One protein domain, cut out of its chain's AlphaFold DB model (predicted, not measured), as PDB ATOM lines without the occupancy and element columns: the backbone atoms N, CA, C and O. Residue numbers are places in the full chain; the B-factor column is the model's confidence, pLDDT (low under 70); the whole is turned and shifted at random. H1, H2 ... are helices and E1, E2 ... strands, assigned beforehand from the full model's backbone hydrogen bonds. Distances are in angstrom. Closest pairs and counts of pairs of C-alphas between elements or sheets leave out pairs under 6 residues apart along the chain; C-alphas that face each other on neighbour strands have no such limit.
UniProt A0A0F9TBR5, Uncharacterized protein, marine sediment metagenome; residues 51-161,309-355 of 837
ATOM      1  N   GLN A  51     105.379 169.918 323.625       84.94
ATOM      2  CA  GLN A  51     106.095 169.997 322.363       84.94
ATOM      3  C   GLN A  51     106.231 171.476 322.006       84.94
ATOM      4  O   GLN A  51     105.239 172.212 321.991       84.94
ATOM      5  N   THR A  52     107.455 171.903 321.734       85.00
ATOM      6  CA  THR A  52     107.779 173.245 321.261       85.00
ATOM      7  C   THR A  52     108.313 173.137 319.846       85.00
ATOM      8  O   THR A  52     109.358 172.533 319.617       85.00
ATOM      9  N   ASP A  53     107.606 173.736 318.897       88.88
ATOM     10  CA  ASP A  53     108.074 173.811 317.519       88.88
ATOM     11  C   ASP A  53     109.048 174.986 317.390       88.88
ATOM     12  O   ASP A  53     108.737 176.111 317.777       88.88
ATOM     13  N   ILE A  54     110.225 174.743 316.827       89.06
ATOM     14  CA  ILE A  54     111.267 175.736 316.586       89.06
ATOM     15  C   ILE A  54     111.530 175.778 315.089       89.06
ATOM     16  O   ILE A  54     111.928 174.792 314.471       89.06
ATOM     17  N   PHE A  55     111.290 176.935 314.491       91.00
ATOM     18  CA  PHE A  55     111.468 177.177 313.071       91.00
ATOM     19  C   PHE A  55     112.830 177.816 312.838       91.00
ATOM     20  O   PHE A  55     113.081 178.932 313.290       91.00
ATOM     21  N   VAL A  56     113.697 177.132 312.097       90.25
ATOM     22  CA  VAL A  56     114.991 177.671 311.673       90.25
ATOM     23  C   VAL A  56     114.945 177.911 310.174       90.25
ATOM     24  O   VAL A  56     114.800 176.978 309.384       90.25
ATOM     25  N   THR A  57     115.074 179.172 309.780       92.12
ATOM     26  CA  THR A  57     115.079 179.615 308.387       92.12
ATOM     27  C   THR A  57     116.470 180.084 307.997       92.12
ATOM     28  O   THR A  57     117.019 180.999 308.612       92.12
ATOM     29  N   LYS A  58     117.030 179.520 306.926       90.75
ATOM     30  CA  LYS A  58     118.254 180.059 306.328       90.75
ATOM     31  C   LYS A  58     117.912 181.219 305.406       90.75
ATOM     32  O   LYS A  58     117.212 181.024 304.423       90.75
ATOM     33  N   VAL A  59     118.431 182.409 305.682       88.69
ATOM     34  CA  VAL A  59     118.232 183.606 304.845       88.69
ATOM     35  C   VAL A  59     119.413 183.895 303.909       88.69
ATOM     36  O   VAL A  59     119.295 184.740 303.025       88.69
ATOM     37  N   SER A  60     120.547 183.200 304.066       85.56
ATOM     38  CA  SER A  60     121.731 183.338 303.203       85.56
ATOM     39  C   SER A  60     121.825 182.245 302.118       85.56
ATOM     40  O   SER A  60     121.337 181.127 302.308       85.56
ATOM     41  N   PRO A  61     122.461 182.523 300.960       85.19
ATOM     42  CA  PRO A  61     122.642 181.527 299.904       85.19
ATOM     43  C   PRO A  61     123.595 180.382 300.305       85.19
ATOM     44  O   PRO A  61     124.601 180.596 300.976       85.19
ATOM     45  N   GLY A  62     123.302 179.159 299.842       84.31
ATOM     46  CA  GLY A  62     124.104 177.938 300.061       84.31
ATOM     47  C   GLY A  62     123.448 176.941 301.025       84.31
ATOM     48  O   GLY A  62     122.469 177.278 301.679       84.31
ATOM     49  N   ASN A  63     123.985 175.727 301.171       84.00
ATOM     50  CA  ASN A  63     123.478 174.735 302.138       84.00
ATOM     51  C   ASN A  63     124.310 174.769 303.430       84.00
ATOM     52  O   ASN A  63     125.506 175.039 303.362       84.00
ATOM     53  N   LEU A  64     123.691 174.525 304.587       79.88
ATOM     54  CA  LEU A  64     124.401 174.167 305.824       79.88
ATOM     55  C   LEU A  64     124.208 172.677 306.078       79.88
ATOM     56  O   LEU A  64     123.099 172.188 305.888       79.88
ATOM     57  N   SER A  65     125.253 171.976 306.505       77.75
ATOM     58  CA  SER A  65     125.174 170.577 306.934       77.75
ATOM     59  C   SER A  65     125.763 170.423 308.329       77.75
ATOM     60  O   SER A  65     126.796 171.035 308.573       77.75
ATOM     61  N   ASN A  66     125.167 169.610 309.201       72.69
ATOM     62  CA  ASN A  66     125.606 169.404 310.589       72.69
ATOM     63  C   ASN A  66     125.898 170.734 311.304       72.69
ATOM     64  O   ASN A  66     127.033 170.998 311.705       72.69
ATOM     65  N   TYR A  67     124.894 171.601 311.392       76.88
ATOM     66  CA  TYR A  67     125.037 172.948 311.937       76.88
ATOM     67  C   TYR A  67     124.334 173.057 313.300       76.88
ATOM     68  O   TYR A  67     123.143 172.736 313.379       76.88
ATOM     69  N   PRO A  68     125.027 173.530 314.351       83.44
ATOM     70  CA  PRO A  68     124.390 173.885 315.610       83.44
ATOM     71  C   PRO A  68     123.649 175.214 315.458       83.44
ATOM     72  O   PRO A  68     124.201 176.201 314.959       83.44
ATOM     73  N   VAL A  69     122.402 175.256 315.911       85.00
ATOM     74  CA  VAL A  69     121.585 176.469 315.970       85.00
ATOM     75  C   VAL A  69     121.371 176.832 317.419       85.00
ATOM     76  O   VAL A  69     120.901 176.005 318.191       85.00
ATOM     77  N   ALA A  70     121.680 178.072 317.764       86.62
ATOM     78  CA  ALA A  70     121.382 178.610 319.070       86.62
ATOM     79  C   ALA A  70     119.968 179.178 319.063       86.62
ATOM     80  O   ALA A  70     119.603 179.972 318.190       86.62
ATOM     81  N   VAL A  71     119.169 178.748 320.025       87.12
ATOM     82  CA  VAL A  71     117.771 179.128 320.148       87.12
ATOM     83  C   VAL A  71     117.570 179.725 321.532       87.12
ATOM     84  O   VAL A  71     117.609 178.983 322.509       87.12
ATOM     85  N   PRO A  72     117.382 181.046 321.641       87.06
ATOM     86  CA  PRO A  72     117.098 181.665 322.925       87.06
ATOM     87  C   PRO A  72     115.709 181.262 323.412       87.06
ATOM     88  O   PRO A  72     114.718 181.540 322.738       87.06
ATOM     89  N   ILE A  73     115.627 180.603 324.564       85.56
ATOM     90  CA  ILE A  73     114.371 180.167 325.175       85.56
ATOM     91  C   ILE A  73     114.210 180.845 326.531       85.56
ATOM     92  O   ILE A  73     115.147 180.892 327.322       85.56
ATOM     93  N   ASP A  74     112.997 181.321 326.813       87.69
ATOM     94  CA  ASP A  74     112.598 181.768 328.149       87.69
ATOM     95  C   ASP A  74     112.521 180.559 329.088       87.69
ATOM     96  O   ASP A  74     111.470 179.930 329.229       87.69
ATOM     97  N   LEU A  75     113.665 180.176 329.658       83.31
ATOM     98  CA  LEU A  75     113.797 178.993 330.505       83.31
ATOM     99  C   LEU A  75     112.843 179.070 331.699       83.31
ATOM    100  O   LEU A  75     112.192 178.082 332.051       83.31
ATOM    101  N   ARG A  76     112.710 180.267 332.275       82.69
ATOM    102  CA  ARG A  76     111.885 180.526 333.450       82.69
ATOM    103  C   ARG A  76     110.427 180.159 333.201       82.69
ATOM    104  O   ARG A  76     109.833 179.453 334.013       82.69
ATOM    105  N   ALA A  77     109.875 180.517 332.043       83.19
ATOM    106  CA  ALA A  77     108.517 180.131 331.669       83.19
ATOM    107  C   ALA A  77     108.316 178.604 331.567       83.19
ATOM    108  O   ALA A  77     107.199 178.115 331.763       83.19
ATOM    109  N   TYR A  78     109.363 177.833 331.250       83.31
ATOM    110  CA  TYR A  78     109.291 176.370 331.192       83.31
ATOM    111  C   TYR A  78     109.436 175.718 332.572       83.31
ATOM    112  O   TYR A  78     108.686 174.777 332.860       83.31
ATOM    113  N   VAL A  79     110.345 176.232 333.407       83.00
ATOM    114  CA  VAL A  79     110.592 175.754 334.778       83.00
ATOM    115  C   VAL A  79     109.414 176.093 335.694       83.00
ATOM    116  O   VAL A  79     108.856 175.195 336.319       83.00
ATOM    117  N   ASP A  80     108.937 177.343 335.696       82.06
ATOM    118  CA  ASP A  80     107.770 177.763 336.494       82.06
ATOM    119  C   ASP A  80     106.482 177.048 336.049       82.06
ATOM    120  O   ASP A  80     105.565 176.821 336.838       82.06
ATOM    121  N   GLY A  81     106.421 176.646 334.776       79.19
ATOM    122  CA  GLY A  81     105.347 175.819 334.233       79.19
ATOM    123  C   GLY A  81     105.427 174.335 334.614       79.19
ATOM    124  O   GLY A  81     104.540 173.579 334.214       79.19
ATOM    125  N   ASN A  82     106.470 173.903 335.336       76.31
ATOM    126  CA  ASN A  82     106.792 172.500 335.623       76.31
ATOM    127  C   ASN A  82     106.854 171.633 334.346       76.31
ATOM    128  O   ASN A  82     106.423 170.479 334.322       76.31
ATOM    129  N   THR A  83     107.317 172.232 333.242       75.94
ATOM    130  CA  THR A  83     107.437 171.574 331.928       75.94
ATOM    131  C   THR A  83     108.871 171.240 331.544       75.94
ATOM    132  O   THR A  83     109.062 170.533 330.555       75.94
ATOM    133  N   LEU A  84     109.830 171.768 332.304       82.69
ATOM    134  CA  LEU A  84     111.258 171.520 332.214       82.69
ATOM    135  C   LEU A  84     111.835 171.511 333.637       82.69
ATOM    136  O   LEU A  84     111.416 172.308 334.476       82.69
ATOM    137  N   SER A  85     112.783 170.623 333.904       81.88
ATOM    138  CA  SER A  85     113.575 170.584 335.132       81.88
ATOM    139  C   SER A  85     114.398 171.862 335.291       81.88
ATOM    140  O   SER A  85     114.890 172.415 334.307       81.88
ATOM    141  N   GLU A  86     114.636 172.284 336.534       79.19
ATOM    142  CA  GLU A  86     115.564 173.383 336.850       79.19
ATOM    143  C   GLU A  86     117.004 173.102 336.398       79.19
ATOM    144  O   GLU A  86     117.803 174.022 336.318       79.19
ATOM    145  N   PHE A  87     117.329 171.845 336.076       78.31
ATOM    146  CA  PHE A  87     118.618 171.434 335.515       78.31
ATOM    147  C   PHE A  87     118.554 171.134 334.011       78.31
ATOM    148  O   PHE A  87     119.544 170.702 333.427       78.31
ATOM    149  N   GLY A  88     117.381 171.269 333.381       75.88
ATOM    150  CA  GLY A  88     117.186 171.029 331.948       75.88
ATOM    151  C   GLY A  88     117.432 169.599 331.467       75.88
ATOM    152  O   GLY A  88     117.520 169.363 330.264       75.88
ATOM    153  N   TRP A  89     117.568 168.632 332.376       74.75
ATOM    154  CA  TRP A  89     117.904 167.239 332.052       74.75
ATOM    155  C   TRP A  89     116.823 166.490 331.263       74.75
ATOM    156  O   TRP A  89     117.086 165.416 330.729       74.75
ATOM    157  N   ASP A  90     115.628 167.061 331.172       74.12
ATOM    158  CA  ASP A  90     114.412 166.465 330.629       74.12
ATOM    159  C   ASP A  90     114.050 166.977 329.220       74.12
ATOM    160  O   ASP A  90     112.880 166.996 328.820       74.12
ATOM    161  N   ILE A  91     115.068 167.369 328.444       76.25
ATOM    162  CA  ILE A  91     114.955 167.652 327.006       76.25
ATOM    163  C   ILE A  91     115.206 166.398 326.188       76.25
ATOM    164  O   ILE A  91     116.182 165.681 326.405       76.25
ATOM    165  N   LEU A  92     114.364 166.182 325.175       68.12
ATOM    166  CA  LEU A  92     114.558 165.114 324.204       68.12
ATOM    167  C   LEU A  92     114.648 165.607 322.753       68.12
ATOM    168  O   LEU A  92     113.915 166.524 322.355       68.12
ATOM    169  N   PRO A  93     115.491 164.944 321.935       60.94
ATOM    170  CA  PRO A  93     115.543 165.147 320.495       60.94
ATOM    171  C   PRO A  93     114.221 164.898 319.759       60.94
ATOM    172  O   PRO A  93     113.391 164.072 320.145       60.94
ATOM    173  N   VAL A  94     114.080 165.580 318.622       56.66
ATOM    174  CA  VAL A  94     112.933 165.539 317.704       56.66
ATOM    175  C   VAL A  94     112.721 164.140 317.099       56.66
ATOM    176  O   VAL A  94     113.664 163.452 316.724       56.66
ATOM    177  N   GLN A  95     111.467 163.719 316.908       43.41
ATOM    178  CA  GLN A  95     111.117 162.462 316.234       43.41
ATOM    179  C   GLN A  95     111.717 162.374 314.808       43.41
ATOM    180  O   GLN A  95     111.380 163.187 313.949       43.41
ATOM    181  N   GLY A  96     112.535 161.347 314.533       49.25
ATOM    182  CA  GLY A  96     113.002 160.974 313.182       49.25
ATOM    183  C   GLY A  96     114.513 160.745 313.050       49.25
ATOM    184  O   GLY A  96     114.929 159.926 312.233       49.25
ATOM    185  N   ALA A  97     115.303 161.404 313.894       53.72
ATOM    186  CA  ALA A  97     116.722 161.177 314.152       53.72
ATOM    187  C   ALA A  97     117.011 161.821 315.514       53.72
ATOM    188  O   ALA A  97     116.433 162.869 315.801       53.72
ATOM    189  N   GLU A  98     117.843 161.213 316.361       53.97
ATOM    190  CA  GLU A  98     118.346 161.895 317.557       53.97
ATOM    191  C   GLU A  98     119.108 163.133 317.088       53.97
ATOM    192  O   GLU A  98     120.248 163.033 316.661       53.97
ATOM    193  N   VAL A  99     118.435 164.280 317.059       58.41
ATOM    194  CA  VAL A  99     119.042 165.597 316.928       58.41
ATOM    195  C   VAL A  99     119.663 165.924 318.280       58.41
ATOM    196  O   VAL A  99     118.906 166.171 319.223       58.41
ATOM    197  N   PRO A 100     121.001 165.928 318.407       68.69
ATOM    198  CA  PRO A 100     121.637 166.337 319.645       68.69
ATOM    199  C   PRO A 100     121.154 167.739 320.023       68.69
ATOM    200  O   PRO A 100     121.161 168.659 319.193       68.69
ATOM    201  N   ALA A 101     120.660 167.856 321.251       72.94
ATOM    202  CA  ALA A 101     120.266 169.115 321.846       72.94
ATOM    203  C   ALA A 101     121.013 169.288 323.166       72.94
ATOM    204  O   ALA A 101     121.251 168.321 323.892       72.94
ATOM    205  N   MET A 102     121.387 170.525 323.461       79.44
ATOM    206  CA  MET A 102     122.092 170.895 324.682       79.44
ATOM    207  C   MET A 102     121.526 172.215 325.173       79.44
ATOM    208  O   MET A 102     121.281 173.109 324.363       79.44
ATOM    209  N   ILE A 103     121.314 172.343 326.478       78.75
ATOM    210  CA  ILE A 103     121.032 173.650 327.069       78.75
ATOM    211  C   ILE A 103     122.324 174.178 327.662       78.75
ATOM    212  O   ILE A 103     123.081 173.434 328.280       78.75
ATOM    213  N   GLN A 104     122.543 175.466 327.482       73.19
ATOM    214  CA  GLN A 104     123.645 176.188 328.080       73.19
ATOM    215  C   GLN A 104     123.114 177.278 329.018       73.19
ATOM    216  O   GLN A 104     122.038 177.829 328.767       73.19
ATOM    217  N   ASP A 105     123.890 177.581 330.064       70.75
ATOM    218  CA  ASP A 105     123.629 178.650 331.036       70.75
ATOM    219  C   ASP A 105     122.251 178.508 331.691       70.75
ATOM    220  O   ASP A 105     121.387 179.385 331.643       70.75
ATOM    221  N   ILE A 106     122.026 177.335 332.286       71.50
ATOM    222  CA  ILE A 106     120.874 177.122 333.155       71.50
ATOM    223  C   ILE A 106     121.189 177.735 334.520       71.50
ATOM    224  O   ILE A 106     121.644 177.048 335.435       71.50
ATOM    225  N   ASP A 107     120.949 179.034 334.656       78.50
ATOM    226  CA  ASP A 107     120.753 179.654 335.962       78.50
ATOM    227  C   ASP A 107     119.238 179.780 336.201       78.50
ATOM    228  O   ASP A 107     118.536 180.390 335.389       78.50
ATOM    229  N   PRO A 108     118.685 179.238 337.302       66.44
ATOM    230  CA  PRO A 108     117.284 179.451 337.669       66.44
ATOM    231  C   PRO A 108     116.876 180.934 337.737       66.44
ATOM    232  O   PRO A 108     115.680 181.243 337.691       66.44
ATOM    233  N   GLY A 109     117.838 181.845 337.909       77.31
ATOM    234  CA  GLY A 109     117.647 183.292 337.914       77.31
ATOM    235  C   GLY A 109     117.584 183.949 336.532       77.31
ATOM    236  O   GLY A 109     117.097 185.080 336.445       77.31
ATOM    237  N   ASP A 110     118.020 183.268 335.472       78.25
ATOM    238  CA  ASP A 110     118.072 183.836 334.128       78.25
ATOM    239  C   ASP A 110     116.723 183.722 333.405       78.25
ATOM    240  O   ASP A 110     116.012 182.716 333.448       78.25
ATOM    241  N   VAL A 111     116.344 184.810 332.732       77.44
ATOM    242  CA  VAL A 111     115.110 184.899 331.931       77.44
ATOM    243  C   VAL A 111     115.260 184.281 330.545       77.44
ATOM    244  O   VAL A 111     114.262 184.073 329.865       77.44
ATOM    245  N   GLU A 112     116.484 184.008 330.103       81.75
ATOM    246  CA  GLU A 112     116.787 183.516 328.764       81.75
ATOM    247  C   GLU A 112     117.974 182.555 328.853       81.75
ATOM    248  O   GLU A 112     119.039 182.938 329.325       81.75
ATOM    249  N   SER A 113     117.789 181.320 328.389       84.62
ATOM    250  CA  SER A 113     118.864 180.333 328.241       84.62
ATOM    251  C   SER A 113     118.959 179.893 326.788       84.62
ATOM    252  O   SER A 113     117.991 179.960 326.022       84.62
ATOM    253  N   ILE A 114     120.136 179.423 326.386       84.50
ATOM    254  CA  ILE A 114     120.397 179.057 324.996       84.50
ATOM    255  C   ILE A 114     120.198 177.557 324.824       84.50
ATOM    256  O   ILE A 114     120.855 176.743 325.467       84.50
ATOM    257  N   PHE A 115     119.308 177.191 323.905       86.44
ATOM    258  CA  PHE A 115     119.129 175.817 323.463       86.44
ATOM    259  C   PHE A 115     119.898 175.635 322.164       86.44
ATOM    260  O   PHE A 115     119.583 176.244 321.141       86.44
ATOM    261  N   TRP A 116     120.895 174.772 322.193       85.19
ATOM    262  CA  TRP A 116     121.606 174.336 321.011       85.19
ATOM    263  C   TRP A 116     120.863 173.181 320.360       85.19
ATOM    264  O   TRP A 116     120.589 172.176 321.006       85.19
ATOM    265  N   ILE A 117     120.541 173.324 319.076       86.12
ATOM    266  CA  ILE A 117     119.831 172.314 318.288       86.12
ATOM    267  C   ILE A 117     120.642 171.994 317.043       86.12
ATOM    268  O   ILE A 117     120.934 172.876 316.236       86.12
ATOM    269  N   GLN A 118     120.985 170.723 316.865       85.00
ATOM    270  CA  GLN A 118     121.782 170.271 315.732       85.00
ATOM    271  C   GLN A 118     120.916 169.943 314.501       85.00
ATOM    272  O   GLN A 118     120.063 169.060 314.526       85.00
ATOM    273  N   GLY A 119     121.156 170.605 313.370       80.44
ATOM    274  CA  GLY A 119     120.489 170.285 312.103       80.44
ATOM    275  C   GLY A 119     121.378 169.516 311.119       80.44
ATOM    276  O   GLY A 119     122.510 169.923 310.867       80.44
ATOM    277  N   ASP A 120     120.846 168.471 310.477       80.81
ATOM    278  CA  ASP A 120     121.584 167.671 309.480       80.81
ATOM    279  C   ASP A 120     121.850 168.423 308.170       80.81
ATOM    280  O   ASP A 120     122.985 168.498 307.709       80.81
ATOM    281  N   LEU A 121     120.808 168.969 307.531       82.81
ATOM    282  CA  LEU A 121     120.925 169.712 306.273       82.81
ATOM    283  C   LEU A 121     119.854 170.802 306.188       82.81
ATOM    284  O   LEU A 121     118.659 170.511 306.177       82.81
ATOM    285  N   LEU A 122     120.284 172.054 306.040       83.94
ATOM    286  CA  LEU A 122     119.414 173.192 305.756       83.94
ATOM    287  C   LEU A 122     119.731 173.748 304.375       83.94
ATOM    288  O   LEU A 122     120.816 174.283 304.126       83.94
ATOM    289  N   GLY A 123     118.775 173.584 303.464       88.00
ATOM    290  CA  GLY A 123     118.860 174.142 302.123       88.00
ATOM    291  C   GLY A 123     118.888 175.673 302.133       88.00
ATOM    292  O   GLY A 123     118.406 176.317 303.063       88.00
ATOM    293  N   SER A 124     119.433 176.256 301.067       88.94
ATOM    294  CA  SER A 124     119.337 177.698 300.810       88.94
ATOM    295  C   SER A 124     117.875 178.153 300.835       88.94
ATOM    296  O   SER A 124     117.059 177.567 300.126       88.94
ATOM    297  N   GLU A 125     117.554 179.195 301.607       89.50
ATOM    298  CA  GLU A 125     116.186 179.743 301.726       89.50
ATOM    299  C   GLU A 125     115.135 178.740 302.247       89.50
ATOM    300  O   GLU A 125     113.932 178.937 302.064       89.50
ATOM    301  N   ALA A 126     115.566 177.654 302.900       91.38
ATOM    302  CA  ALA A 126     114.672 176.667 303.493       91.38
ATOM    303  C   ALA A 126     114.363 176.991 304.962       91.38
ATOM    304  O   ALA A 126     115.218 177.493 305.695       91.38
ATOM    305  N   THR A 127     113.149 176.636 305.387       92.38
ATOM    306  CA  THR A 127     112.757 176.569 306.799       92.38
ATOM    307  C   THR A 127     112.645 175.110 307.207       92.38
ATOM    308  O   THR A 127     111.948 174.339 306.544       92.38
ATOM    309  N   VAL A 128     113.303 174.742 308.301       89.50
ATOM    310  CA  VAL A 128     113.151 173.444 308.964       89.50
ATOM    311  C   VAL A 128     112.470 173.667 310.309       89.50
ATOM    312  O   VAL A 128     112.741 174.655 310.990       89.50
ATOM    313  N   THR A 129     111.564 172.762 310.666       89.56
ATOM    314  CA  THR A 129     110.900 172.750 311.971       89.56
ATOM    315  C   THR A 129     111.514 171.654 312.828       89.56
ATOM    316  O   THR A 129     111.495 170.485 312.443       89.56
ATOM    317  N   PHE A 130     112.033 172.038 313.985       86.69
ATOM    318  CA  PHE A 130     112.489 171.144 315.039       86.69
ATOM    319  C   PHE A 130     111.406 171.076 316.115       86.69
ATOM    320  O   PHE A 130     110.978 172.113 316.603       86.69
ATOM    321  N   ASN A 131     110.957 169.880 316.493       84.88
ATOM    322  CA  ASN A 131     109.981 169.720 317.575       84.88
ATOM    323  C   ASN A 131     110.721 169.304 318.846       84.88
ATOM    324  O   ASN A 131     111.073 168.134 318.991       84.88
ATOM    325  N   VAL A 132     110.978 170.251 319.742       83.12
ATOM    326  CA  VAL A 132     111.626 169.989 321.030       83.12
ATOM    327  C   VAL A 132     110.582 169.497 322.015       83.12
ATOM    328  O   VAL A 132     109.563 170.156 322.238       83.12
ATOM    329  N   TYR A 133     110.835 168.336 322.602       82.00
ATOM    330  CA  TYR A 133     109.971 167.755 323.615       82.00
ATOM    331  C   TYR A 133     110.594 167.976 324.987       82.00
ATOM    332  O   TYR A 133     111.773 167.684 325.181       82.00
ATOM    333  N   THR A 134     109.799 168.484 325.924       82.50
ATOM    334  CA  THR A 134     110.213 168.685 327.315       82.50
ATOM    335  C   THR A 134     109.284 167.908 328.246       82.50
ATOM    336  O   THR A 134     108.060 167.860 328.029       82.50
ATOM    337  N   GLY A 135     109.850 167.278 329.275       71.75
ATOM    338  CA  GLY A 135     109.069 166.795 330.407       71.75
ATOM    339  C   GLY A 135     109.681 165.656 331.219       71.75
ATOM    340  O   GLY A 135     110.452 164.847 330.720       71.75
ATOM    341  N   ASN A 136     109.177 165.557 332.450       65.19
ATOM    342  CA  ASN A 136     109.566 164.647 333.526       65.19
ATOM    343  C   ASN A 136     111.043 164.749 333.949       65.19
ATOM    344  O   ASN A 136     111.921 164.082 333.402       65.19
ATOM    345  N   ALA A 137     111.259 165.505 335.028       59.34
ATOM    346  CA  ALA A 137     112.547 165.734 335.672       59.34
ATOM    347  C   ALA A 137     113.279 164.461 336.154       59.34
ATOM    348  O   ALA A 137     114.479 164.524 336.416       59.34
ATOM    349  N   ASP A 138     112.600 163.311 336.254       58.91
ATOM    350  CA  ASP A 138     113.200 162.068 336.757       58.91
ATOM    351  C   ASP A 138     114.122 161.371 335.741       58.91
ATOM    352  O   ASP A 138     114.907 160.496 336.116       58.91
ATOM    353  N   PHE A 139     114.061 161.736 334.456       57.84
ATOM    354  CA  PHE A 139     114.912 161.138 333.426       57.84
ATOM    355  C   PHE A 139     116.041 162.081 333.034       57.84
ATOM    356  O   PHE A 139     115.830 163.049 332.313       57.84
ATOM    357  N   LYS A 140     117.261 161.740 333.455       59.81
ATOM    358  CA  LYS A 140     118.482 162.353 332.926       59.81
ATOM    359  C   LYS A 140     118.804 161.757 331.559       59.81
ATOM    360  O   LYS A 140     118.699 160.541 331.380       59.81
ATOM    361  N   ARG A 141     119.176 162.597 330.597       62.12
ATOM    362  CA  ARG A 141     119.591 162.178 329.254       62.12
ATOM    363  C   ARG A 141     120.885 162.870 328.865       62.12
ATOM    364  O   ARG A 141     121.120 164.006 329.271       62.12
ATOM    365  N   ASP A 142     121.674 162.176 328.054       60.03
ATOM    366  CA  ASP A 142     122.915 162.708 327.512       60.03
ATOM    367  C   ASP A 142     122.587 163.879 326.583       60.03
ATOM    368  O   ASP A 142     121.877 163.736 325.584       60.03
ATOM    369  N   GLN A 143     123.081 165.055 326.952       65.69
ATOM    370  CA  GLN A 143     123.044 166.244 326.118       65.69
ATOM    371  C   GLN A 143     124.350 166.343 325.343       65.69
ATOM    372  O   GLN A 143     125.414 165.961 325.830       65.69
ATOM    373  N   GLY A 144     124.287 166.877 324.131       67.31
ATOM    374  CA  GLY A 144     125.491 167.070 323.342       67.31
ATOM    375  C   GLY A 144     125.239 167.852 322.072       67.31
ATOM    376  O   GLY A 144     124.111 167.961 321.592       67.31
ATOM    377  N   ILE A 145     126.322 168.378 321.513       68.19
ATOM    378  CA  ILE A 145     126.358 168.978 320.183       68.19
ATOM    379  C   ILE A 145     127.492 168.337 319.390       68.19
ATOM    380  O   ILE A 145     128.543 167.996 319.934       68.19
ATOM    381  N   LEU A 146     127.284 168.154 318.089       69.31
ATOM    382  CA  LEU A 146     128.344 167.677 317.209       69.31
ATOM    383  C   LEU A 146     129.158 168.874 316.729       69.31
ATOM    384  O   LEU A 146     128.614 169.779 316.097       69.31
ATOM    385  N   LEU A 147     130.467 168.848 316.980       68.00
ATOM    386  CA  LEU A 147     131.387 169.837 316.425       68.00
ATOM    387  C   LEU A 147     131.395 169.738 314.895       68.00
ATOM    388  O   LEU A 147     131.417 168.642 314.321       68.00
ATOM    389  N   HIS A 148     131.402 170.885 314.221       64.38
ATOM    390  CA  HIS A 148     131.382 170.971 312.771       64.38
ATOM    391  C   HIS A 148     132.748 170.577 312.184       64.38
ATOM    392  O   HIS A 148     133.576 171.400 311.788       64.38
ATOM    393  N   GLN A 149     132.991 169.268 312.084       55.50
ATOM    394  CA  GLN A 149     134.264 168.716 311.609       55.50
ATOM    395  C   GLN A 149     134.563 169.050 310.136       55.50
ATOM    396  O   GLN A 149     135.721 169.079 309.727       55.50
ATOM    397  N   ALA A 150     133.532 169.312 309.322       52.53
ATOM    398  CA  ALA A 150     133.667 169.425 307.868       52.53
ATOM    399  C   ALA A 150     134.376 170.708 307.389       52.53
ATOM    400  O   ALA A 150     134.895 170.724 306.272       52.53
ATOM    401  N   SER A 151     134.426 171.768 308.205       55.66
ATOM    402  CA  SER A 151     135.092 173.036 307.862       55.66
ATOM    403  C   SER A 151     136.388 173.287 308.642       55.66
ATOM    404  O   SER A 151     137.144 174.187 308.274       55.66
ATOM    405  N   GLY A 152     136.663 172.499 309.692       59.41
ATOM    406  CA  GLY A 152     137.798 172.707 310.598       59.41
ATOM    407  C   GLY A 152     137.718 173.995 311.428       59.41
ATOM    408  O   GLY A 152     138.743 174.427 311.949       59.41
ATOM    409  N   ALA A 153     136.542 174.632 311.498       62.28
ATOM    410  CA  ALA A 153     136.323 175.856 312.269       62.28
ATOM    411  C   ALA A 153     136.160 175.582 313.772       62.28
ATOM    412  O   ALA A 153     136.647 176.365 314.582       62.28
ATOM    413  N   ASP A 154     135.540 174.453 314.122       65.75
ATOM    414  CA  ASP A 154     135.446 173.992 315.502       65.75
ATOM    415  C   ASP A 154     136.664 173.134 315.848       65.75
ATOM    416  O   ASP A 154     137.024 172.205 315.117       65.75
ATOM    417  N   SER A 155     137.294 173.429 316.980       66.38
ATOM    418  CA  SER A 155     138.434 172.668 317.480       66.38
ATOM    419  C   SER A 155     138.315 172.438 318.978       66.38
ATOM    420  O   SER A 155     138.188 173.389 319.742       66.38
ATOM    421  N   LEU A 156     138.438 171.184 319.401       62.50
ATOM    422  CA  LEU A 156     138.722 170.826 320.786       62.50
ATOM    423  C   LEU A 156     140.218 170.521 320.878       62.50
ATOM    424  O   LEU A 156     140.716 169.643 320.171       62.50
ATOM    425  N   SER A 157     140.939 171.252 321.722       65.44
ATOM    426  CA  SER A 157     142.349 170.992 321.993       65.44
ATOM    427  C   SER A 157     142.539 170.665 323.465       65.44
ATOM    428  O   SER A 157     142.325 171.502 324.339       65.44
ATOM    429  N   VAL A 158     142.986 169.446 323.733       60.47
ATOM    430  CA  VAL A 158     143.511 169.064 325.042       60.47
ATOM    431  C   VAL A 158     145.023 169.230 324.968       60.47
ATOM    432  O   VAL A 158     145.650 168.781 324.002       60.47
ATOM    433  N   LEU A 159     145.629 169.904 325.947       60.94
ATOM    434  CA  LEU A 159     147.085 169.911 326.053       60.94
ATOM    435  C   LEU A 159     147.558 168.466 326.221       60.94
ATOM    436  O   LEU A 159     147.054 167.739 327.069       60.94
ATOM    437  N   ALA A 160     148.514 168.044 325.391       54.72
ATOM    438  CA  ALA A 160     149.076 166.707 325.496       54.72
ATOM    439  C   ALA A 160     149.717 166.531 326.879       54.72
ATOM    440  O   ALA A 160     150.724 167.177 327.181       54.72
ATOM    441  N   ASP A 161     149.143 165.655 327.696       52.91
ATOM    442  CA  ASP A 161     149.729 165.250 328.964       52.91
ATOM    443  C   ASP A 161     150.699 164.085 328.727       52.91
ATOM    444  O   ASP A 161     150.400 163.108 328.036       52.91
ATOM    445  N   ALA A 309     132.104 166.088 331.912       45.84
ATOM    446  CA  ALA A 309     132.581 167.417 332.278       45.84
ATOM    447  C   ALA A 309     132.098 167.774 333.693       45.84
ATOM    448  O   ALA A 309     130.915 167.608 333.999       45.84
ATOM    449  N   ARG A 310     132.990 168.278 334.556       41.75
ATOM    450  CA  ARG A 310     132.595 168.784 335.881       41.75
ATOM    451  C   ARG A 310     131.970 170.161 335.798       41.75
ATOM    452  O   ARG A 310     130.968 170.420 336.456       41.75
ATOM    453  N   ASP A 311     132.620 171.018 335.028       49.72
ATOM    454  CA  ASP A 311     132.208 172.382 334.778       49.72
ATOM    455  C   ASP A 311     132.616 172.752 333.351       49.72
ATOM    456  O   ASP A 311     133.635 172.286 332.824       49.72
ATOM    457  N   ILE A 312     131.783 173.563 332.718       53.62
ATOM    458  CA  ILE A 312     132.015 174.113 331.396       53.62
ATOM    459  C   ILE A 312     131.966 175.625 331.571       53.62
ATOM    460  O   ILE A 312     130.903 176.236 331.590       53.62
ATOM    461  N   THR A 313     133.139 176.239 331.720       58.66
ATOM    462  CA  THR A 313     133.236 177.700 331.768       58.66
ATOM    463  C   THR A 313     133.461 178.223 330.360       58.66
ATOM    464  O   THR A 313     134.514 177.971 329.775       58.66
ATOM    465  N   GLU A 314     132.507 178.982 329.825       63.19
ATOM    466  CA  GLU A 314     132.608 179.573 328.493       63.19
ATOM    467  C   GLU A 314     132.815 181.085 328.553       63.19
ATOM    468  O   GLU A 314     132.133 181.811 329.271       63.19
ATOM    469  N   THR A 315     133.746 181.597 327.750       66.12
ATOM    470  CA  THR A 315     133.801 183.023 327.422       66.12
ATOM    471  C   THR A 315     133.255 183.218 326.016       66.12
ATOM    472  O   THR A 315     133.910 182.881 325.025       66.12
ATOM    473  N   GLN A 316     132.058 183.794 325.923       61.75
ATOM    474  CA  GLN A 316     131.495 184.214 324.647       61.75
ATOM    475  C   GLN A 316     132.251 185.445 324.130       61.75
ATOM    476  O   GLN A 316     132.362 186.468 324.809       61.75
ATOM    477  N   THR A 317     132.764 185.371 322.903       63.72
ATOM    478  CA  THR A 317     133.356 186.523 322.211       63.72
ATOM    479  C   THR A 317     132.668 186.742 320.863       63.72
ATOM    480  O   THR A 317     132.650 185.864 320.003       63.72
ATOM    481  N   GLY A 318     132.062 187.919 320.682       60.41
ATOM    482  CA  GLY A 318     131.321 188.288 319.472       60.41
ATOM    483  C   GLY A 318     130.464 189.539 319.675       60.41
ATOM    484  O   GLY A 318     130.172 189.924 320.802       60.41
ATOM    485  N   THR A 319     130.092 190.198 318.578       48.31
ATOM    486  CA  THR A 319     129.227 191.388 318.578       48.31
ATOM    487  C   THR A 319     128.111 191.175 317.566       48.31
ATOM    488  O   THR A 319     128.392 191.166 316.372       48.31
ATOM    489  N   ASP A 320     126.888 191.027 318.069       49.16
ATOM    490  CA  ASP A 320     125.601 191.207 317.394       49.16
ATOM    491  C   ASP A 320     125.332 190.386 316.107       49.16
ATOM    492  O   ASP A 320     126.022 190.492 315.097       49.16
ATOM    493  N   ALA A 321     124.211 189.648 316.114       53.34
ATOM    494  CA  ALA A 321     123.630 188.873 315.000       53.34
ATOM    495  C   ALA A 321     124.220 187.470 314.731       53.34
ATOM    496  O   ALA A 321     124.510 187.102 313.591       53.34
ATOM    497  N   ASN A 322     124.274 186.655 315.788       58.44
ATOM    498  CA  ASN A 322     124.386 185.191 315.733       58.44
ATOM    499  C   ASN A 322     125.739 184.618 315.244       58.44
ATOM    500  O   ASN A 322     125.816 183.447 314.897       58.44
ATOM    501  N   SER A 323     126.825 185.393 315.211       61.22
ATOM    502  CA  SER A 323     128.174 184.841 314.989       61.22
ATOM    503  C   SER A 323     128.901 184.725 316.320       61.22
ATOM    504  O   SER A 323     129.283 185.739 316.910       61.22
ATOM    505  N   TRP A 324     129.006 183.506 316.840       66.44
ATOM    506  CA  TRP A 324     129.467 183.247 318.197       66.44
ATOM    507  C   TRP A 324     130.768 182.454 318.164       66.44
ATOM    508  O   TRP A 324     130.864 181.409 317.521       66.44
ATOM    509  N   THR A 325     131.784 182.981 318.847       67.69
ATOM    510  CA  THR A 325     132.987 182.224 319.183       67.69
ATOM    511  C   THR A 325     132.949 181.923 320.668       67.69
ATOM    512  O   THR A 325     133.089 182.834 321.489       67.69
ATOM    513  N   TYR A 326     132.754 180.653 321.001       66.00
ATOM    514  CA  TYR A 326     132.876 180.174 322.368       66.00
ATOM    515  C   TYR A 326     134.256 179.613 322.562       66.00
ATOM    516  O   TYR A 326     134.700 178.751 321.806       66.00
ATOM    517  N   ILE A 327     134.932 180.131 323.573       65.44
ATOM    518  CA  ILE A 327     136.163 179.543 324.066       65.44
ATOM    519  C   ILE A 327     135.839 179.075 325.468       65.44
ATOM    520  O   ILE A 327     135.538 179.904 326.328       65.44
ATOM    521  N   GLY A 328     135.858 177.764 325.671       63.97
ATOM    522  CA  GLY A 328     135.547 177.179 326.962       63.97
ATOM    523  C   GLY A 328     136.625 176.227 327.437       63.97
ATOM    524  O   GLY A 328     137.394 175.688 326.638       63.97
ATOM    525  N   THR A 329     136.681 176.048 328.750       61.91
ATOM    526  CA  THR A 329     137.458 174.996 329.403       61.91
ATOM    527  C   THR A 329     136.498 173.936 329.917       61.91
ATOM    528  O   THR A 329     135.603 174.251 330.697       61.91
ATOM    529  N   VAL A 330     136.676 172.695 329.473       61.38
ATOM    530  CA  VAL A 330     136.045 171.529 330.092       61.38
ATOM    531  C   VAL A 330     136.944 171.118 331.247       61.38
ATOM    532  O   VAL A 330     138.034 170.595 331.000       61.38
ATOM    533  N   GLU A 331     136.514 171.401 332.476       59.09
ATOM    534  CA  GLU A 331     137.254 171.012 333.678       59.09
ATOM    535  C   GLU A 331     137.066 169.510 333.920       59.09
ATOM    536  O   GLU A 331     135.941 168.998 334.008       59.09
ATOM    537  N   GLU A 332     138.182 168.789 334.013       57.62
ATOM    538  CA  GLU A 332     138.159 167.392 334.431       57.62
ATOM    539  C   GLU A 332     137.791 167.319 335.919       57.62
ATOM    540  O   GLU A 332     138.280 168.089 336.742       57.62
ATOM    541  N   LEU A 333     136.958 166.350 336.303       43.00
ATOM    542  CA  LEU A 333     136.350 166.288 337.636       43.00
ATOM    543  C   LEU A 333     137.347 166.264 338.815       43.00
ATOM    544  O   LEU A 333     136.974 166.583 339.948       43.00
ATOM    545  N   ILE A 334     138.609 165.912 338.562       47.94
ATOM    546  CA  ILE A 334     139.566 165.491 339.591       47.94
ATOM    547  C   ILE A 334     141.024 165.899 339.304       47.94
ATOM    548  O   ILE A 334     141.902 165.558 340.098       47.94
ATOM    549  N   SER A 335     141.312 166.662 338.238       58.09
ATOM    550  CA  SER A 335     142.685 167.080 337.898       58.09
ATOM    551  C   SER A 335     142.757 168.448 337.187       58.09
ATOM    552  O   SER A 335     141.734 169.052 336.910       58.09
ATOM    553  N   THR A 336     143.970 168.962 336.922       59.44
ATOM    554  CA  THR A 336     144.222 170.252 336.236       59.44
ATOM    555  C   THR A 336     144.256 170.149 334.703       59.44
ATOM    556  O   THR A 336     144.855 171.006 334.045       59.44
ATOM    557  N   HIS A 337     143.740 169.066 334.120       58.94
ATOM    558  CA  HIS A 337     143.827 168.805 332.679       58.94
ATOM    559  C   HIS A 337     142.589 169.299 331.936       58.94
ATOM    560  O   HIS A 337     141.874 168.533 331.293       58.94
ATOM    561  N   ASP A 338     142.379 170.609 331.993       65.31
ATOM    562  CA  ASP A 338     141.247 171.242 331.334       65.31
ATOM    563  C   ASP A 338     141.415 171.184 329.813       65.31
ATOM    564  O   ASP A 338     142.440 171.599 329.250       65.31
ATOM    565  N   ALA A 339     140.396 170.693 329.115       62.56
ATOM    566  CA  ALA A 339     140.365 170.777 327.663       62.56
ATOM    567  C   ALA A 339     139.895 172.170 327.256       62.56
ATOM    568  O   ALA A 339     138.813 172.590 327.650       62.56
ATOM    569  N   THR A 340     140.662 172.886 326.432       66.75
ATOM    570  CA  THR A 340     140.166 174.132 325.839       66.75
ATOM    571  C   THR A 340     139.514 173.820 324.502       66.75
ATOM    572  O   THR A 340     140.175 173.312 323.592       66.75
ATOM    573  N   TYR A 341     138.236 174.144 324.344       67.06
ATOM    574  CA  TYR A 341     137.598 174.148 323.033       67.06
ATOM    575  C   TYR A 341     137.419 175.559 322.513       67.06
ATOM    576  O   TYR A 341     137.341 176.538 323.251       67.06
ATOM    577  N   THR A 342     137.371 175.642 321.195       68.19
ATOM    578  CA  THR A 342     136.938 176.812 320.455       68.19
ATOM    579  C   THR A 342     135.860 176.360 319.485       68.19
ATOM    580  O   THR A 342     136.124 175.552 318.593       68.19
ATOM    581  N   LEU A 343     134.650 176.865 319.685       68.69
ATOM    582  CA  LEU A 343     133.495 176.634 318.830       68.69
ATOM    583  C   LEU A 343     133.223 177.929 318.071       68.69
ATOM    584  O   LEU A 343     132.897 178.947 318.684       68.69
ATOM    585  N   ILE A 344     133.414 177.911 316.754       71.50
ATOM    586  CA  ILE A 344     133.253 179.084 315.894       71.50
ATOM    587  C   ILE A 344     132.045 178.835 315.008       71.50
ATOM    588  O   ILE A 344     132.157 178.289 313.909       71.50
ATOM    589  N   ASN A 345     130.886 179.297 315.470       70.88
ATOM    590  CA  ASN A 345     129.649 179.185 314.717       70.88
ATOM    591  C   ASN A 345     129.205 180.545 314.200       70.88
ATOM    592  O   ASN A 345     128.683 181.385 314.929       70.88
ATOM    593  N   ASP A 346     129.376 180.736 312.895       73.81
ATOM    594  CA  ASP A 346     128.766 181.849 312.188       73.81
ATOM    595  C   ASP A 346     127.333 181.489 311.783       73.81
ATOM    596  O   ASP A 346     127.100 180.831 310.768       73.81
ATOM    597  N   GLN A 347     126.359 181.930 312.576       75.69
ATOM    598  CA  GLN A 347     124.943 181.828 312.230       75.69
ATOM    599  C   GLN A 347     124.433 183.116 311.566       75.69
ATOM    600  O   GLN A 347     123.218 183.331 311.475       75.69
ATOM    601  N   SER A 348     125.330 183.977 311.062       77.81
ATOM    602  CA  SER A 348     124.921 185.101 310.228       77.81
ATOM    603  C   SER A 348     124.195 184.567 308.987       77.81
ATOM    604  O   SER A 348     124.705 183.806 308.160       77.81
ATOM    605  N   GLY A 349     122.912 184.903 308.888       81.50
ATOM    606  CA  GLY A 349     122.033 184.355 307.862       81.50
ATOM    607  C   GLY A 349     121.168 183.168 308.295       81.50
ATOM    608  O   GLY A 349     120.556 182.544 307.427       81.50
ATOM    609  N   LEU A 350     121.055 182.887 309.594       86.88
ATOM    610  CA  LEU A 350     119.951 182.120 310.174       86.88
ATOM    611  C   LEU A 350     118.949 183.053 310.865       86.88
ATOM    612  O   LEU A 350     119.324 184.030 311.508       86.88
ATOM    613  N   SER A 351     117.666 182.737 310.725       89.69
ATOM    614  CA  SER A 351     116.562 183.332 311.473       89.69
ATOM    615  C   SER A 351     115.874 182.221 312.249       89.69
ATOM    616  O   SER A 351     115.453 181.230 311.652       89.69
ATOM    617  N   VAL A 352     115.735 182.397 313.556       89.56
ATOM    618  CA  VAL A 352     115.056 181.442 314.434       89.56
ATOM    619  C   VAL A 352     113.738 182.054 314.892       89.56
ATOM    620  O   VAL A 352     113.686 183.227 315.255       89.56
ATOM    621  N   ALA A 353     112.667 181.272 314.850       90.69
ATOM    622  CA  ALA A 353     111.383 181.630 315.428       90.69
ATOM    623  C   ALA A 353     110.875 180.468 316.278       90.69
ATOM    624  O   ALA A 353     110.792 179.337 315.806       90.69
ATOM    625  N   ILE A 354     110.510 180.750 317.522       88.31
ATOM    626  CA  ILE A 354     109.877 179.769 318.399       88.31
ATOM    627  C   ILE A 354     108.378 179.829 318.124       88.31
ATOM    628  O   ILE A 354     107.760 180.895 318.176       88.31
ATOM    629  N   GLY A 355     107.795 178.692 317.760       85.25
ATOM    630  CA  GLY A 355     106.357 178.559 317.626       85.25
ATOM    631  C   GLY A 355     105.676 178.895 318.942       85.25
ATOM    632  O   GLY A 355     106.216 178.642 320.016       85.25
TER     633      GLY A 355
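AT A GLANCE: This is residues 51 to 161 and 309 to 355 of the 837 residues of an uncharacterized protein of marine sediment metagenome (UniProt A0A0F9TBR5). What does one see first? A small sandwich of two three-stranded sheets, E5-E1-E10 and E2-E4-E3, partly face to face with their strands crossed, has a twisted four-stranded sheet, E6-E9-E8-E7, extending to one side. What else makes up the domain? The printed part has 158 residues with ten named strands and one short helix, in the order E1, E2, H1, E3 to E10; it is mostly strand, and each sheet is antiparallel in the order just written. How large is it? It is compact, with a radius of gyration of the C-alphas of 16.0 A and spans of 44 by 40 by 31 A.

IN THESE COORDINATES: Where do the elements before the cut lie? E1 is residues 51 to 58, from C-alpha 51 at (106.095, 169.997, 322.363); E2 is 64 to 73, 22.6 A long; H1 is 75 to 79. E3 is 101 to 104, E4 is 113 to 122, 23.6 A long, E5 is 127 to 134 and E6 is 155 to 158. Which follow it? E7 is 309 to 317, E8 is 323 to 332, 28.0 A long, E9 is 339 to 346, and E10 is 350 to 354, ending at C-alpha 354 at (109.877, 179.769, 318.399).

HOW THE PARTS SIT: How do the sandwich's sheets stand? Their facing parts are 8.8 A centre to centre, their best planes 37 degrees apart and their strands at 54 degrees. E1 has N 54 and O 130 of E5 at 2.7 A, and N 55 and O 353 of E10 at 2.8 A. What of E2, H1, E3 and E4? They make a split strand-helix-strand unit, two strands running the same way with E4 between them and a right-handed crossover; N 69 and O 117 are 2.8 A apart, N 104 and O 114 2.9 A. E2 bends by 69 degrees at residue 67 and E4 by 69 degrees at 119; H1, with its O i to N i+4 pair within hydrogen-bond range, only grazes this sheet with residues 75 to 76. How is the other sheet built? E7, E8 and E9 form a meander, each strand the antiparallel neighbour of the one before: N 315 and O 327 are 2.8 A apart, N 343 and O 326 2.8 A, and N 342 and O 155 of E6 2.8 A.

THE WHOLE: Where is the cut? Residues 162 to 308 are not printed, and C-alphas 161 and 309 are 17.6 A apart. Which links are long? H1 to E3 and E5 to E6. Where is confidence low? The pLDDT is under 70 at residues 92 to 100, 108, 136 to 161 and 309 to 343; its mean over the printed part is 72.4.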